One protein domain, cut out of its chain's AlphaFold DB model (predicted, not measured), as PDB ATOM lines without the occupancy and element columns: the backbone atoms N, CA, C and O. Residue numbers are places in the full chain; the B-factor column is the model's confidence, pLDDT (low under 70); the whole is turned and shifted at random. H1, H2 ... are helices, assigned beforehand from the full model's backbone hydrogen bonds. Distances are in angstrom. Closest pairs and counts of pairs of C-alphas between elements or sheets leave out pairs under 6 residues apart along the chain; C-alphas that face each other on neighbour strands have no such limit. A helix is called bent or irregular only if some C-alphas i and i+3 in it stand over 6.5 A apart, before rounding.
ATOM      1  N   TRP A  24      12.396 -18.027  -0.125       79.06
ATOM      2  CA  TRP A  24      13.830 -18.244  -0.316       79.06
ATOM      3  C   TRP A  24      14.709 -17.285   0.499       79.06
ATOM      4  O   TRP A  24      15.814 -17.654   0.879       79.06
ATOM      5  N   LYS A  25      14.243 -16.067   0.805       83.12
ATOM      6  CA  LYS A  25      15.023 -15.079   1.574       83.12
ATOM      7  C   LYS A  25      15.346 -15.545   2.998       83.12
ATOM      8  O   LYS A  25      16.524 -15.516   3.349       83.12
ATOM      9  N   PRO A  26      14.367 -15.998   3.808       85.12
ATOM     10  CA  PRO A  26      14.668 -16.522   5.135       85.12
ATOM     11  C   PRO A  26      15.501 -17.803   5.067       85.12
ATOM     12  O   PRO A  26      16.383 -17.977   5.900       85.12
ATOM     13  N   VAL A  27      15.289 -18.659   4.059       87.25
ATOM     14  CA  VAL A  27      16.116 -19.861   3.857       87.25
ATOM     15  C   VAL A  27      17.578 -19.475   3.636       87.25
ATOM     16  O   VAL A  27      18.435 -19.966   4.362       87.25
ATOM     17  N   LEU A  28      17.862 -18.541   2.720       87.81
ATOM     18  CA  LEU A  28      19.229 -18.072   2.464       87.81
ATOM     19  C   LEU A  28      19.868 -17.417   3.696       87.81
ATOM     20  O   LEU A  28      21.048 -17.642   3.978       87.81
ATOM     21  N   ALA A  29      19.094 -16.622   4.438       89.88
ATOM     22  CA  ALA A  29      19.576 -15.980   5.654       89.88
ATOM     23  C   ALA A  29      19.982 -17.018   6.712       89.88
ATOM     24  O   ALA A  29      21.086 -16.941   7.249       89.88
ATOM     25  N   TRP A  30      19.138 -18.026   6.951       92.19
ATOM     26  CA  TRP A  30      19.442 -19.111   7.881       92.19
ATOM     27  C   TRP A  30      20.607 -19.973   7.417       92.19
ATOM     28  O   TRP A  30      21.473 -20.274   8.231       92.19
ATOM     29  N   THR A  31      20.694 -20.319   6.131       92.00
ATOM     30  CA  THR A  31      21.845 -21.077   5.623       92.00
ATOM     31  C   THR A  31      23.153 -20.324   5.845       92.00
ATOM     32  O   THR A  31      24.107 -20.911   6.338       92.00
ATOM     33  N   GLY A  32      23.191 -19.011   5.585       89.81
ATOM     34  CA  GLY A  32      24.387 -18.203   5.840       89.81
ATOM     35  C   GLY A  32      24.775 -18.175   7.321       89.81
ATOM     36  O   GLY A  32      25.944 -18.351   7.657       89.81
ATOM     37  N   VAL A  33      23.792 -18.027   8.214       93.75
ATOM     38  CA  VAL A  33      24.011 -18.032   9.670       93.75
ATOM     39  C   VAL A  33      24.491 -19.390  10.171       93.75
ATOM     40  O   VAL A  33      25.460 -19.440  10.924       93.75
ATOM     41  N   VAL A  34      23.855 -20.488   9.756       95.06
ATOM     42  CA  VAL A  34      24.220 -21.839  10.200       95.06
ATOM     43  C   VAL A  34      25.593 -22.227   9.663       95.06
ATOM     44  O   VAL A  34      26.457 -22.627  10.438       95.06
ATOM     45  N   THR A  35      25.825 -22.075   8.359       93.88
ATOM     46  CA  THR A  35      27.103 -22.446   7.746       93.88
ATOM     47  C   THR A  35      28.234 -21.551   8.248       93.88
ATOM     48  O   THR A  35      29.272 -22.063   8.661       93.88
ATOM     49  N   GLY A  36      28.036 -20.230   8.290       92.12
ATOM     50  CA  GLY A  36      29.033 -19.292   8.809       92.12
ATOM     51  C   GLY A  36      29.326 -19.500  10.296       92.12
ATOM     52  O   GLY A  36      30.486 -19.504  10.705       92.12
ATOM     53  N   GLY A  37      28.290 -19.754  11.100       92.94
ATOM     54  CA  GLY A  37      28.430 -20.083  12.516       92.94
ATOM     55  C   GLY A  37      29.208 -21.378  12.739       92.94
ATOM     56  O   GLY A  37      30.110 -21.409  13.572       92.94
ATOM     57  N   LEU A  38      28.929 -22.424  11.958       95.06
ATOM     58  CA  LEU A  38      29.646 -23.696  12.049       95.06
ATOM     59  C   LEU A  38      31.122 -23.545  11.666       95.06
ATOM     60  O   LEU A  38      31.980 -24.077  12.363       95.06
ATOM     61  N   ILE A  39      31.428 -22.767  10.621       92.31
ATOM     62  CA  ILE A  39      32.809 -22.433  10.239       92.31
ATOM     63  C   ILE A  39      33.522 -21.696  11.380       92.31
ATOM     64  O   ILE A  39      34.643 -22.056  11.729       92.31
ATOM     65  N   ALA A  40      32.873 -20.701  11.992       91.50
ATOM     66  CA  ALA A  40      33.456 -19.954  13.104       91.50
ATOM     67  C   ALA A  40      33.701 -20.843  14.337       91.50
ATOM     68  O   ALA A  40      34.754 -20.748  14.961       91.50
ATOM     69  N   VAL A  41      32.770 -21.744  14.668       92.62
ATOM     70  CA  VAL A  41      32.930 -22.699  15.778       92.62
ATOM     71  C   VAL A  41      34.051 -23.697  15.494       92.62
ATOM     72  O   VAL A  41      34.884 -23.936  16.364       92.62
ATOM     73  N   ALA A  42      34.111 -24.248  14.279       90.00
ATOM     74  CA  ALA A  42      35.177 -25.160  13.872       90.00
ATOM     75  C   ALA A  42      36.550 -24.477  13.944       90.00
ATOM     76  O   ALA A  42      37.491 -25.053  14.479       90.00
ATOM     77  N   ALA A  43      36.635 -23.225  13.491       89.62
ATOM     78  CA  ALA A  43      37.844 -22.418  13.575       89.62
ATOM     79  C   ALA A  43      38.307 -22.199  15.023       89.62
ATOM     80  O   ALA A  43      39.500 -22.272  15.304       89.62
ATOM     81  N   VAL A  44      37.373 -21.980  15.955       88.75
ATOM     82  CA  VAL A  44      37.693 -21.872  17.387       88.75
ATOM     83  C   VAL A  44      38.176 -23.205  17.956       88.75
ATOM     84  O   VAL A  44      39.128 -23.229  18.731       88.75
ATOM     85  N   ALA A  45      37.571 -24.319  17.547       87.12
ATOM     86  CA  ALA A  45      37.985 -25.652  17.983       87.12
ATOM     87  C   ALA A  45      39.406 -26.026  17.511       87.12
ATOM     88  O   ALA A  45      40.056 -26.854  18.143       87.12
ATOM     89  N   THR A  46      39.904 -25.404  16.437       84.56
ATOM     90  CA  THR A  46      41.259 -25.612  15.901       84.56
ATOM     91  C   THR A  46      42.273 -24.552  16.351       84.56
ATOM     92  O   THR A  46      43.383 -24.497  15.811       84.56
ATOM     93  N   LEU A  47      41.949 -23.700  17.338       76.75
ATOM     94  CA  LEU A  47      42.939 -22.811  17.964       76.75
ATOM     95  C   LEU A  47      43.985 -23.658  18.714       76.75
ATOM     96  O   LEU A  47      43.806 -24.023  19.871       76.75
ATOM     97  N   GLY A  48      45.082 -23.989  18.037       66.69
ATOM     98  CA  GLY A  48      46.188 -24.754  18.616       66.69
ATOM     99  C   GLY A  48      47.080 -25.432  17.581       66.69
ATOM    100  O   GLY A  48      48.272 -25.572  17.827       66.69
ATOM    101  N   SER A  49      46.535 -25.800  16.418       74.56
ATOM    102  CA  SER A  49      47.313 -26.393  15.319       74.56
ATOM    103  C   SER A  49      47.927 -25.341  14.399       74.56
ATOM    104  O   SER A  49      49.090 -25.463  14.038       74.56
ATOM    105  N   ASP A  50      47.161 -24.301  14.053       81.25
ATOM    106  CA  ASP A  50      47.612 -23.197  13.201       81.25
ATOM    107  C   ASP A  50      46.803 -21.926  13.503       81.25
ATOM    108  O   ASP A  50      45.675 -21.738  13.035       81.25
ATOM    109  N   GLY A  51      47.356 -21.047  14.343       85.00
ATOM    110  CA  GLY A  51      46.643 -19.869  14.848       85.00
ATOM    111  C   GLY A  51      46.182 -18.915  13.741       85.00
ATOM    112  O   GLY A  51      45.053 -18.433  13.781       85.00
ATOM    113  N   LEU A  52      47.022 -18.689  12.725       86.88
ATOM    114  CA  LEU A  52      46.704 -17.811  11.590       86.88
ATOM    115  C   LEU A  52      45.544 -18.355  10.749       86.88
ATOM    116  O   LEU A  52      44.595 -17.621  10.469       86.88
ATOM    117  N   THR A  53      45.581 -19.642  10.405       87.88
ATOM    118  CA  THR A  53      44.531 -20.311   9.623       87.88
ATOM    119  C   THR A  53      43.210 -20.346  10.387       87.88
ATOM    120  O   THR A  53      42.161 -20.036   9.825       87.88
ATOM    121  N   SER A  54      43.251 -20.631  11.690       89.25
ATOM    122  CA  SER A  54      42.062 -20.602  12.549       89.25
ATOM    123  C   SER A  54      41.449 -19.199  12.627       89.25
ATOM    124  O   SER A  54      40.241 -19.046  12.458       89.25
ATOM    125  N   VAL A  55      42.251 -18.141  12.787       90.44
ATOM    126  CA  VAL A  55      41.728 -16.762  12.774       90.44
ATOM    127  C   VAL A  55      41.141 -16.403  11.405       90.44
ATOM    128  O   VAL A  55      40.055 -15.829  11.343       90.44
ATOM    129  N   ALA A  56      41.798 -16.779  10.305       90.44
ATOM    130  CA  ALA A  56      41.283 -16.544   8.959       90.44
ATOM    131  C   ALA A  56      39.913 -17.219   8.755       90.44
ATOM    132  O   ALA A  56      38.952 -16.572   8.332       90.44
ATOM    133  N   MET A  57      39.787 -18.492   9.131       92.44
ATOM    134  CA  MET A  57      38.530 -19.237   9.022       92.44
ATOM    135  C   MET A  57      37.430 -18.651   9.915       92.44
ATOM    136  O   MET A  57      36.275 -18.587   9.496       92.44
ATOM    137  N   ALA A  58      37.772 -18.131  11.097       93.06
ATOM    138  CA  ALA A  58      36.815 -17.416  11.938       93.06
ATOM    139  C   ALA A  58      36.278 -16.145  11.252       93.06
ATOM    140  O   ALA A  58      35.068 -15.905  11.274       93.06
ATOM    141  N   LEU A  59      37.139 -15.359  10.589       92.88
ATOM    142  CA  LEU A  59      36.709 -14.185   9.814       92.88
ATOM    143  C   LEU A  59      35.785 -14.571   8.654       92.88
ATOM    144  O   LEU A  59      34.781 -13.895   8.431       92.88
ATOM    145  N   LEU A  60      36.086 -15.668   7.953       93.19
ATOM    146  CA  LEU A  60      35.235 -16.194   6.883       93.19
ATOM    147  C   LEU A  60      33.855 -16.610   7.411       93.19
ATOM    148  O   LEU A  60      32.830 -16.243   6.831       93.19
ATOM    149  N   GLY A  61      33.818 -17.332   8.535       92.75
ATOM    150  CA  GLY A  61      32.572 -17.738   9.184       92.75
ATOM    151  C   GLY A  61      31.710 -16.540   9.588       92.75
ATOM    152  O   GLY A  61      30.519 -16.484   9.270       92.75
ATOM    153  N   LEU A  62      32.321 -15.525  10.205       92.94
ATOM    154  CA  LEU A  62      31.643 -14.277  10.567       92.94
ATOM    155  C   LEU A  62      31.156 -13.499   9.337       92.94
ATOM    156  O   LEU A  62      30.033 -12.992   9.343       92.94
ATOM    157  N   ALA A  63      31.957 -13.432   8.270       93.00
ATOM    158  CA  ALA A  63      31.578 -12.767   7.026       93.00
ATOM    159  C   ALA A  63      30.333 -13.405   6.389       93.00
ATOM    160  O   ALA A  63      29.459 -12.683   5.906       93.00
ATOM    161  N   ALA A  64      30.219 -14.736   6.431       91.44
ATOM    162  CA  ALA A  64      29.054 -15.464   5.928       91.44
ATOM    163  C   ALA A  64      27.816 -15.316   6.835       91.44
ATOM    164  O   ALA A  64      26.697 -15.171   6.337       91.44
ATOM    165  N   ALA A  65      28.002 -15.307   8.160       92.56
ATOM    166  CA  ALA A  65      26.899 -15.243   9.117       92.56
ATOM    167  C   ALA A  65      26.286 -13.838   9.259       92.56
ATOM    168  O   ALA A  65      25.072 -13.712   9.427       92.56
ATOM    169  N   LEU A  66      27.092 -12.774   9.181       91.94
ATOM    170  CA  LEU A  66      26.654 -11.400   9.469       91.94
ATOM    171  C   LEU A  66      25.503 -10.890   8.583       91.94
ATOM    172  O   LEU A  66      24.530 -10.377   9.145       91.94
ATOM    173  N   PRO A  67      25.535 -11.021   7.241       90.81
ATOM    174  CA  PRO A  67      24.438 -10.557   6.392       90.81
ATOM    175  C   PRO A  67      23.124 -11.289   6.682       90.81
ATOM    176  O   PRO A  67      22.067 -10.655   6.747       90.81
ATOM    177  N   GLY A  68      23.190 -12.609   6.893       89.19
ATOM    178  CA  GLY A  68      22.030 -13.434   7.232       89.19
ATOM    179  C   GLY A  68      21.470 -13.097   8.615       89.19
ATOM    180  O   GLY A  68      20.268 -12.877   8.760       89.19
ATOM    181  N   GLY A  69      22.343 -12.954   9.614       91.00
ATOM    182  CA  GLY A  69      21.964 -12.593  10.979       91.00
ATOM    183  C   GLY A  69      21.350 -11.197  11.060       91.00
ATOM    184  O   GLY A  69      20.315 -11.008  11.698       91.00
ATOM    185  N   TRP A  70      21.921 -10.223  10.347       92.81
ATOM    186  CA  TRP A  70      21.363  -8.874  10.272       92.81
ATOM    187  C   TRP A  70      19.993  -8.845   9.590       92.81
ATOM    188  O   TRP A  70      19.101  -8.105  10.013       92.81
ATOM    189  N   TRP A  71      19.809  -9.661   8.547       90.81
ATOM    190  CA  TRP A  71      18.521  -9.794   7.877       90.81
ATOM    191  C   TRP A  71      17.447 -10.330   8.827       90.81
ATOM    192  O   TRP A  71      16.400  -9.697   8.961       90.81
ATOM    193  N   LEU A  72      17.733 -11.433   9.530       89.38
ATOM    194  CA  LEU A  72      16.823 -12.039  10.512       89.38
ATOM    195  C   LEU A  72      16.507 -11.078  11.661       89.38
ATOM    196  O   LEU A  72      15.358 -10.972  12.082       89.38
ATOM    197  N   TYR A  73      17.504 -10.325  12.129       89.25
ATOM    198  CA  TYR A  73      17.308  -9.295  13.147       89.25
ATOM    199  C   TYR A  73      16.345  -8.196  12.679       89.25
ATOM    200  O   TYR A  73      15.413  -7.839  13.402       89.25
ATOM    201  N   CYS A  74      16.536  -7.677  11.460       86.44
ATOM    202  CA  CYS A  74      15.634  -6.678  10.886       86.44
ATOM    203  C   CYS A  74      14.224  -7.245  10.684       86.44
ATOM    204  O   CYS A  74      13.252  -6.559  10.979       86.44
ATOM    205  N   GLU A  75      14.105  -8.488  10.207       84.50
ATOM    206  CA  GLU A  75      12.813  -9.155  10.022       84.50
ATOM    207  C   GLU A  75      12.073  -9.314  11.355       84.50
ATOM    208  O   GLU A  75      10.888  -9.000  11.443       84.50
ATOM    209  N   HIS A  76      12.776  -9.747  12.402       85.31
ATOM    210  CA  HIS A  76      12.211  -9.885  13.737       85.31
ATOM    211  C   HIS A  76      11.739  -8.536  14.291       85.31
ATOM    212  O   HIS A  76      10.614  -8.434  14.773       85.31
ATOM    213  N   LYS A  77      12.553  -7.478  14.165       85.19
ATOM    214  CA  LYS A  77      12.173  -6.125  14.602       85.19
ATOM    215  C   LYS A  77      10.970  -5.569  13.843       85.19
ATOM    216  O   LYS A  77      10.120  -4.940  14.464       85.19
ATOM    217  N   ASP A  78      10.886  -5.816  12.539       80.25
ATOM    218  CA  ASP A  78       9.737  -5.393  11.737       80.25
ATOM    219  C   ASP A  78       8.460  -6.150  12.137       80.25
ATOM    220  O   ASP A  78       7.395  -5.544  12.198       80.25
ATOM    221  N   ARG A  79       8.555  -7.449  12.467       77.31
ATOM    222  CA  ARG A  79       7.405  -8.229  12.964       77.31
ATOM    223  C   ARG A  79       6.920  -7.755  14.330       77.31
ATOM    224  O   ARG A  79       5.721  -7.618  14.516       77.31
ATOM    225  N   VAL A  80       7.840  -7.500  15.261       81.94
ATOM    226  CA  VAL A  80       7.486  -7.028  16.610       81.94
ATOM    227  C   VAL A  80       6.756  -5.688  16.537       81.94
ATOM    228  O   VAL A  80       5.709  -5.546  17.151       81.94
ATOM    229  N   ARG A  81       7.246  -4.743  15.726       76.75
ATOM    230  CA  ARG A  81       6.576  -3.445  15.543       76.75
ATOM    231  C   ARG A  81       5.196  -3.570  14.910       76.75
ATOM    232  O   ARG A  81       4.269  -2.913  15.353       76.75
ATOM    233  N   ALA A  82       5.058  -4.424  13.895       74.25
ATOM    234  CA  ALA A  82       3.762  -4.656  13.266       74.25
ATOM    235  C   ALA A  82       2.739  -5.254  14.248       74.25
ATOM    236  O   ALA A  82       1.563  -4.910  14.187       74.25
ATOM    237  N   GLU A  83       3.183  -6.127  15.157       77.38
ATOM    238  CA  GLU A  83       2.329  -6.682  16.210       77.38
ATOM    239  C   GLU A  83       1.968  -5.629  17.265       77.38
ATOM    240  O   GLU A  83       0.807  -5.526  17.647       77.38
ATOM    241  N   GLU A  84       2.932  -4.822  17.718       78.12
ATOM    242  CA  GLU A  84       2.692  -3.723  18.665       78.12
ATOM    243  C   GLU A  84       1.644  -2.736  18.126       78.12
ATOM    244  O   GLU A  84       0.685  -2.420  18.831       78.12
ATOM    245  N   ASP A  85       1.770  -2.328  16.862       73.44
ATOM    246  CA  ASP A  85       0.814  -1.426  16.213       73.44
ATOM    247  C   ASP A  85      -0.572  -2.077  16.072       73.44
ATOM    248  O   ASP A  85      -1.587  -1.446  16.361       73.44
ATOM    249  N   PHE A  86      -0.638  -3.370  15.732       73.06
ATOM    250  CA  PHE A  86      -1.908  -4.104  15.680       73.06
ATOM    251  C   PHE A  86      -2.609  -4.169  17.047       73.06
ATOM    252  O   PHE A  86      -3.832  -4.033  17.137       73.06
ATOM    253  N   GLN A  87      -1.853  -4.366  18.130       77.69
ATOM    254  CA  GLN A  87      -2.412  -4.380  19.484       77.69
ATOM    255  C   GLN A  87      -2.921  -2.995  19.900       77.69
ATOM    256  O   GLN A  87      -3.978  -2.907  20.530       77.69
ATOM    257  N   LEU A  88      -2.217  -1.921  19.528       75.12
ATOM    258  CA  LEU A  88      -2.652  -0.546  19.779       75.12
ATOM    259  C   LEU A  88      -3.935  -0.211  19.013       75.12
ATOM    260  O   LEU A  88      -4.885   0.280  19.624       75.12
ATOM    261  N   ASP A  89      -4.019  -0.567  17.729       74.56
ATOM    262  CA  ASP A  89      -5.236  -0.402  16.922       74.56
ATOM    263  C   ASP A  89      -6.418  -1.154  17.542       74.56
ATOM    264  O   ASP A  89      -7.525  -0.625  17.680       74.56
ATOM    265  N   ARG A  90      -6.187  -2.391  17.994       74.62
ATOM    266  CA  ARG A  90      -7.214  -3.187  18.670       74.62
ATOM    267  C   ARG A  90      -7.692  -2.523  19.964       74.62
ATOM    268  O   ARG A  90      -8.894  -2.513  20.231       74.62
ATOM    269  N   GLN A  91      -6.779  -1.983  20.769       79.69
ATOM    270  CA  GLN A  91      -7.125  -1.268  21.999       79.69
ATOM    271  C   GLN A  91      -7.888   0.026  21.710       79.69
ATOM    272  O   GLN A  91      -8.869   0.303  22.397       79.69
ATOM    273  N   ALA A  92      -7.498   0.775  20.679       74.56
ATOM    274  CA  ALA A  92      -8.187   1.991  20.260       74.56
ATOM    275  C   ALA A  92      -9.629   1.704  19.813       74.56
ATOM    276  O   ALA A  92     -10.557   2.395  20.235       74.56
ATOM    277  N   VAL A  93      -9.845   0.630  19.046       74.31
ATOM    278  CA  VAL A  93     -11.192   0.200  18.634       74.31
ATOM    279  C   VAL A  93     -12.041  -0.218  19.838       74.31
ATOM    280  O   VAL A  93     -13.197   0.192  19.945       74.31
ATOM    281  N   LEU A  94     -11.480  -0.984  20.780       79.50
ATOM    282  CA  LEU A  94     -12.180  -1.366  22.013       79.50
ATOM    283  C   LEU A  94     -12.500  -0.150  22.901       79.50
ATOM    284  O   LEU A  94     -13.591  -0.062  23.470       79.50
ATOM    285  N   ALA A  95     -11.585   0.814  23.000       77.31
ATOM    286  CA  ALA A  95     -11.814   2.061  23.723       77.31
ATOM    287  C   ALA A  95     -12.935   2.885  23.064       77.31
ATOM    288  O   ALA A  95     -13.844   3.344  23.751       77.31
ATOM    289  N   GLY A  96     -12.944   2.976  21.731       75.56
ATOM    290  CA  GLY A  96     -14.020   3.623  20.980       75.56
ATOM    291  C   GLY A  96     -15.384   2.975  21.228       75.56
ATOM    292  O   GLY A  96     -16.356   3.673  21.503       75.56
ATOM    293  N   GLN A  97     -15.457   1.639  21.220       80.69
ATOM    294  CA  GLN A  97     -16.699   0.905  21.495       80.69
ATOM    295  C   GLN A  97     -17.203   1.100  22.931       80.69
ATOM    296  O   GLN A  97     -18.405   1.252  23.139       80.69
ATOM    297  N   THR A  98     -16.309   1.121  23.923       82.06
ATOM    298  CA  THR A  98     -16.703   1.317  25.331       82.06
ATOM    299  C   THR A  98     -17.117   2.761  25.635       82.06
ATOM    300  O   THR A  98     -17.978   2.982  26.485       82.06
ATOM    301  N   MET A  99     -16.565   3.746  24.919       74.12
ATOM    302  CA  MET A  99     -16.861   5.173  25.109       74.12
ATOM    303  C   MET A  99     -17.983   5.714  24.209       74.12
ATOM    304  O   MET A  99     -18.469   6.817  24.462       74.12
ATOM    305  N   ALA A 100     -18.447   4.950  23.213       75.12
ATOM    306  CA  ALA A 100     -19.448   5.373  22.224       75.12
ATOM    307  C   ALA A 100     -20.786   5.862  22.818       75.12
ATOM    308  O   ALA A 100     -21.502   6.620  22.170       75.12
ATOM    309  N   GLY A 101     -21.130   5.448  24.043       75.31
ATOM    310  CA  GLY A 101     -22.326   5.914  24.756       75.31
ATOM    311  C   GLY A 101     -22.111   7.129  25.666       75.31
ATOM    312  O   GLY A 101     -23.085   7.684  26.169       75.31
ATOM    313  N   TYR A 102     -20.860   7.533  25.902       79.31
ATOM    314  CA  TYR A 102     -20.491   8.535  26.910       79.31
ATOM    315  C   TYR A 102     -19.838   9.792  26.323       79.31
ATOM    316  O   TYR A 102     -19.743  10.802  27.019       79.31
ATOM    317  N   VAL A 103     -19.380   9.749  25.069       78.25
ATOM    318  CA  VAL A 103     -18.628  10.841  24.435       78.25
ATOM    319  C   VAL A 103     -19.172  11.102  23.028       78.25
ATOM    320  O   VAL A 103     -19.636  10.181  22.358       78.25
ATOM    321  N   SER A 104     -19.150  12.361  22.579       74.31
ATOM    322  CA  SER A 104     -19.583  12.718  21.226       74.31
ATOM    323  C   SER A 104     -18.704  12.040  20.157       74.31
ATOM    324  O   SER A 104     -17.504  11.861  20.377       74.31
ATOM    325  N   PRO A 105     -19.256  11.702  18.976       68.44
ATOM    326  CA  PRO A 105     -18.506  11.050  17.897       68.44
ATOM    327  C   PRO A 105     -17.251  11.823  17.463       68.44
ATOM    328  O   PRO A 105     -16.223  11.216  17.175       68.44
ATOM    329  N   ASP A 106     -17.300  13.157  17.495       70.12
ATOM    330  CA  ASP A 106     -16.168  14.022  17.131       70.12
ATOM    331  C   ASP A 106     -14.984  13.904  18.102       70.12
ATOM    332  O   ASP A 106     -13.833  14.094  17.712       70.12
ATOM    333  N   ALA A 107     -15.240  13.541  19.361       64.81
ATOM    334  CA  ALA A 107     -14.190  13.296  20.346       64.81
ATOM    335  C   ALA A 107     -13.538  11.910  20.190       64.81
ATOM    336  O   ALA A 107     -12.483  11.668  20.774       64.81
ATOM    337  N   LEU A 108     -14.141  11.012  19.401       63.31
ATOM    338  CA  LEU A 108     -13.592   9.692  19.075       63.31
ATOM    339  C   LEU A 108     -12.697   9.716  17.824       63.31
ATOM    340  O   LEU A 108     -11.897   8.805  17.634       63.31
ATOM    341  N   GLY A 109     -12.777  10.768  17.004       58.84
ATOM    342  CA  GLY A 109     -11.940  10.955  15.812       58.84
ATOM    343  C   GLY A 109     -10.419  10.915  16.054       58.84
ATOM    344  O   GLY A 109      -9.716  10.320  15.247       58.84
ATOM    345  N   PRO A 110      -9.869  11.463  17.157       60.47
ATOM    346  CA  PRO A 110      -8.430  11.404  17.435       60.47
ATOM    347  C   PRO A 110      -7.917  10.027  17.885       60.47
ATOM    348  O   PRO A 110      -6.708   9.849  17.992       60.47
ATOM    349  N   LEU A 111      -8.800   9.067  18.194       57.97
ATOM    350  CA  LEU A 111      -8.405   7.711  18.605       57.97
ATOM    351  C   LEU A 111      -8.010   6.823  17.418       57.97
ATOM    352  O   LEU A 111      -7.493   5.729  17.631       57.97
ATOM    353  N   THR A 112      -8.226   7.263  16.176       58.34
ATOM    354  CA  THR A 112      -7.746   6.545  14.991       58.34
ATOM    355  C   THR A 112      -6.270   6.870  14.778       58.34
ATOM    356  O   THR A 112      -5.911   7.955  14.315       58.34
ATOM    357  N   TRP A 113      -5.400   5.946  15.178       58.31
ATOM    358  CA  TRP A 113      -3.952   6.125  15.148       58.31
ATOM    359  C   TRP A 113      -3.402   5.945  13.720       58.31
ATOM    360  O   TRP A 113      -2.848   4.913  13.370       58.31
ATOM    361  N   ASP A 114      -3.503   6.974  12.878       54.88
ATOM    362  CA  ASP A 114      -2.932   6.981  11.515       54.88
ATOM    363  C   ASP A 114      -1.423   7.299  11.521       54.88
ATOM    364  O   ASP A 114      -0.932   8.178  10.808       54.88
ATOM    365  N   ARG A 122      17.380   0.092   8.072       75.25
ATOM    366  CA  ARG A 122      18.297  -0.982   7.692       75.25
ATOM    367  C   ARG A 122      19.652  -0.392   7.321       75.25
ATOM    368  O   ARG A 122      19.830   0.148   6.233       75.25
ATOM    369  N   ARG A 123      20.623  -0.490   8.229       88.44
ATOM    370  CA  ARG A 123      22.010  -0.029   8.033       88.44
ATOM    371  C   ARG A 123      22.819  -0.979   7.130       88.44
ATOM    372  O   ARG A 123      23.939  -1.349   7.464       88.44
ATOM    373  N   TRP A 124      22.256  -1.375   5.985       88.06
ATOM    374  CA  TRP A 124      22.904  -2.275   5.020       88.06
ATOM    375  C   TRP A 124      24.289  -1.817   4.560       88.06
ATOM    376  O   TRP A 124      25.157  -2.680   4.475       88.06
ATOM    377  N   PRO A 125      24.551  -0.511   4.331       89.62
ATOM    378  CA  PRO A 125      25.899  -0.062   3.995       89.62
ATOM    379  C   PRO A 125      26.918  -0.411   5.084       89.62
ATOM    380  O   PRO A 125      27.993  -0.904   4.775       89.62
ATOM    381  N   SER A 126      26.566  -0.243   6.363       89.88
ATOM    382  CA  SER A 126      27.461  -0.562   7.483       89.88
ATOM    383  C   SER A 126      27.746  -2.060   7.586       89.88
ATOM    384  O   SER A 126      28.886  -2.453   7.813       89.88
ATOM    385  N   VAL A 127      26.722  -2.893   7.392       90.56
ATOM    386  CA  VAL A 127      26.868  -4.356   7.425       90.56
ATOM    387  C   VAL A 127      27.678  -4.844   6.231       90.56
ATOM    388  O   VAL A 127      28.594  -5.635   6.411       90.56
ATOM    389  N   GLY A 128      27.407  -4.314   5.035       88.88
ATOM    390  CA  GLY A 128      28.174  -4.614   3.828       88.88
ATOM    391  C   GLY A 128      29.651  -4.253   3.975       88.88
ATOM    392  O   GLY A 128      30.505  -5.084   3.678       88.88
ATOM    393  N   SER A 129      29.961  -3.065   4.509       92.38
ATOM    394  CA  SER A 129      31.345  -2.660   4.787       92.38
ATOM    395  C   SER A 129      32.020  -3.567   5.816       92.38
ATOM    396  O   SER A 129      33.173  -3.945   5.625       92.38
ATOM    397  N   GLY A 130      31.310  -3.954   6.882       92.44
ATOM    398  CA  GLY A 130      31.824  -4.895   7.880       92.44
ATOM    399  C   GLY A 130      32.132  -6.268   7.280       92.44
ATOM    400  O   GLY A 130      33.229  -6.787   7.457       92.44
ATOM    401  N   THR A 131      31.204  -6.828   6.500       92.81
ATOM    402  CA  THR A 131      31.404  -8.101   5.794       92.81
ATOM    403  C   THR A 131      32.568  -8.030   4.807       92.81
ATOM    404  O   THR A 131      33.388  -8.944   4.768       92.81
ATOM    405  N   ALA A 132      32.691  -6.940   4.045       93.12
ATOM    406  CA  ALA A 132      33.806  -6.744   3.123       93.12
ATOM    407  C   ALA A 132      35.152  -6.676   3.861       93.12
ATOM    408  O   ALA A 132      36.106  -7.327   3.444       93.12
ATOM    409  N   ALA A 133      35.225  -5.956   4.985       94.94
ATOM    410  CA  ALA A 133      36.436  -5.881   5.800       94.94
ATOM    411  C   ALA A 133      36.859  -7.258   6.342       94.94
ATOM    412  O   ALA A 133      38.042  -7.591   6.311       94.94
ATOM    413  N   LEU A 134      35.900  -8.083   6.777       93.69
ATOM    414  CA  LEU A 134      36.173  -9.453   7.223       93.69
ATOM    415  C   LEU A 134      36.698 -10.339   6.090       93.69
ATOM    416  O   LEU A 134      37.644 -11.091   6.303       93.69
ATOM    417  N   LEU A 135      36.131 -10.223   4.885       93.69
ATOM    418  CA  LEU A 135      36.616 -10.957   3.711       93.69
ATOM    419  C   LEU A 135      38.031 -10.527   3.311       93.69
ATOM    420  O   LEU A 135      38.866 -11.380   3.026       93.69
ATOM    421  N   VAL A 136      38.324  -9.225   3.336       94.38
ATOM    422  CA  VAL A 136      39.680  -8.711   3.083       94.38
ATOM    423  C   VAL A 136      40.659  -9.240   4.132       94.38
ATOM    424  O   VAL A 136      41.739  -9.706   3.774       94.38
ATOM    425  N   GLY A 137      40.271  -9.235   5.411       92.56
ATOM    426  CA  GLY A 137      41.076  -9.802   6.494       92.56
ATOM    427  C   GLY A 137      41.338 -11.300   6.319       92.56
ATOM    428  O   GLY A 137      42.475 -11.738   6.465       92.56
ATOM    429  N   PHE A 138      40.317 -12.075   5.935       92.25
ATOM    430  CA  PHE A 138      40.461 -13.495   5.602       92.25
ATOM    431  C   PHE A 138      41.485 -13.714   4.482       92.25
ATOM    432  O   PHE A 138      42.423 -14.487   4.660       92.25
ATOM    433  N   VAL A 139      41.347 -13.008   3.353       92.31
ATOM    434  CA  VAL A 139      42.261 -13.148   2.206       92.31
ATOM    435  C   VAL A 139      43.693 -12.774   2.594       92.31
ATOM    436  O   VAL A 139      44.628 -13.491   2.243       92.31
ATOM    437  N   ALA A 140      43.871 -11.689   3.352       91.88
ATOM    438  CA  ALA A 140      45.184 -11.248   3.809       91.88
ATOM    439  C   ALA A 140      45.855 -12.275   4.739       91.88
ATOM    440  O   ALA A 140      47.035 -12.578   4.566       91.88
ATOM    441  N   LEU A 141      45.109 -12.843   5.692       89.69
ATOM    442  CA  LEU A 141      45.639 -13.850   6.615       89.69
ATOM    443  C   LEU A 141      45.938 -15.181   5.921       89.69
ATOM    444  O   LEU A 141      46.965 -15.789   6.208       89.69
ATOM    445  N   MET A 142      45.097 -15.607   4.975       87.31
ATOM    446  CA  MET A 142      45.355 -16.814   4.183       87.31
ATOM    447  C   MET A 142      46.602 -16.671   3.309       87.31
ATOM    448  O   MET A 142      47.379 -17.614   3.200       87.31
ATOM    449  N   ALA A 143      46.833 -15.495   2.720       86.94
ATOM    450  CA  ALA A 143      48.059 -15.225   1.972       86.94
ATOM    451  C   ALA A 143      49.306 -15.240   2.877       86.94
ATOM    452  O   ALA A 143      50.376 -15.667   2.446       86.94
ATOM    453  N   ALA A 144      49.166 -14.804   4.132       84.81
ATOM    454  CA  ALA A 144      50.251 -14.784   5.111       84.81
ATOM    455  C   ALA A 144      50.569 -16.162   5.722       84.81
ATOM    456  O   ALA A 144      51.682 -16.356   6.203       84.81
ATOM    457  N   ALA A 145      49.630 -17.115   5.702       76.50
ATOM    458  CA  ALA A 145      49.814 -18.442   6.296       76.50
ATOM    459  C   ALA A 145      50.854 -19.325   5.564       76.50
ATOM    460  O   ALA A 145      51.355 -20.278   6.153       76.50
ATOM    461  N   GLY A 146      51.244 -18.981   4.327       65.19
ATOM    462  CA  GLY A 146      52.258 -19.706   3.546       65.19
ATOM    463  C   GLY A 146      51.809 -21.102   3.066       65.19
ATOM    464  O   GLY A 146      50.824 -21.650   3.560       65.19
TER     465      GLY A 146
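This is residues 24 to 114 and 122 to 146 of the 156 residues of an uncharacterized protein of Dietzia lutea (UniProt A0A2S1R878). A long bent helix, H2, makes the length of a rod; H1 and H4 pack on its arm H2a, and small H3 folds back at the far end of H2b. The printed part has 116 residues, 99 of them in four named helices, H1 to H4 in order along the chain, with no named strand, and its class is all helix. They are extended: radius of gyration of the C-alphas 24.4 A, spans 81 by 25 by 25 A.

From C-alpha 24 at (13.830, -18.244, -0.316), H1, residues 24 to 45, runs 31.2 A. H2, residues 51 to 99, assigned as one helix by its hydrogen bonds, is bent: C-alphas 64 and 67 are 6.8 A apart. Its arms are H2a, 51 to 64, and H2b, 67 to 99, 48.0 A long. H3, 105 to 111, is only just irregular, with C-alphas 107 and 110 6.7 A apart. H4, 124 to 144, ends at C-alpha 144, (50.251, -14.784, 5.111).

Look at Gly 36 and Gly 61, the closest C-alphas of hairpin H1 and H2a, 3.9 A apart. H2a touches H4, closest C-alphas Ala 56 and Phe 138, 4.6 A, at a shallow tilt of 25 degrees. Hairpin H2b and H3 only just touch, with 3 pairs of C-alphas within 8 A, the closest Ala 92 and Leu 111, 6.0 A. Every O i to N i+4 pair is within hydrogen-bond range in H1, H2a, H2b and H4; H3 has 1 of 3, and 2 of 4 O i to N i+3.

Residues 115 to 121 are not printed; C-alphas 114 and 122 are 23.0 A apart. pLDDT is under 70 at 48, 105, 107 to 114 and 146.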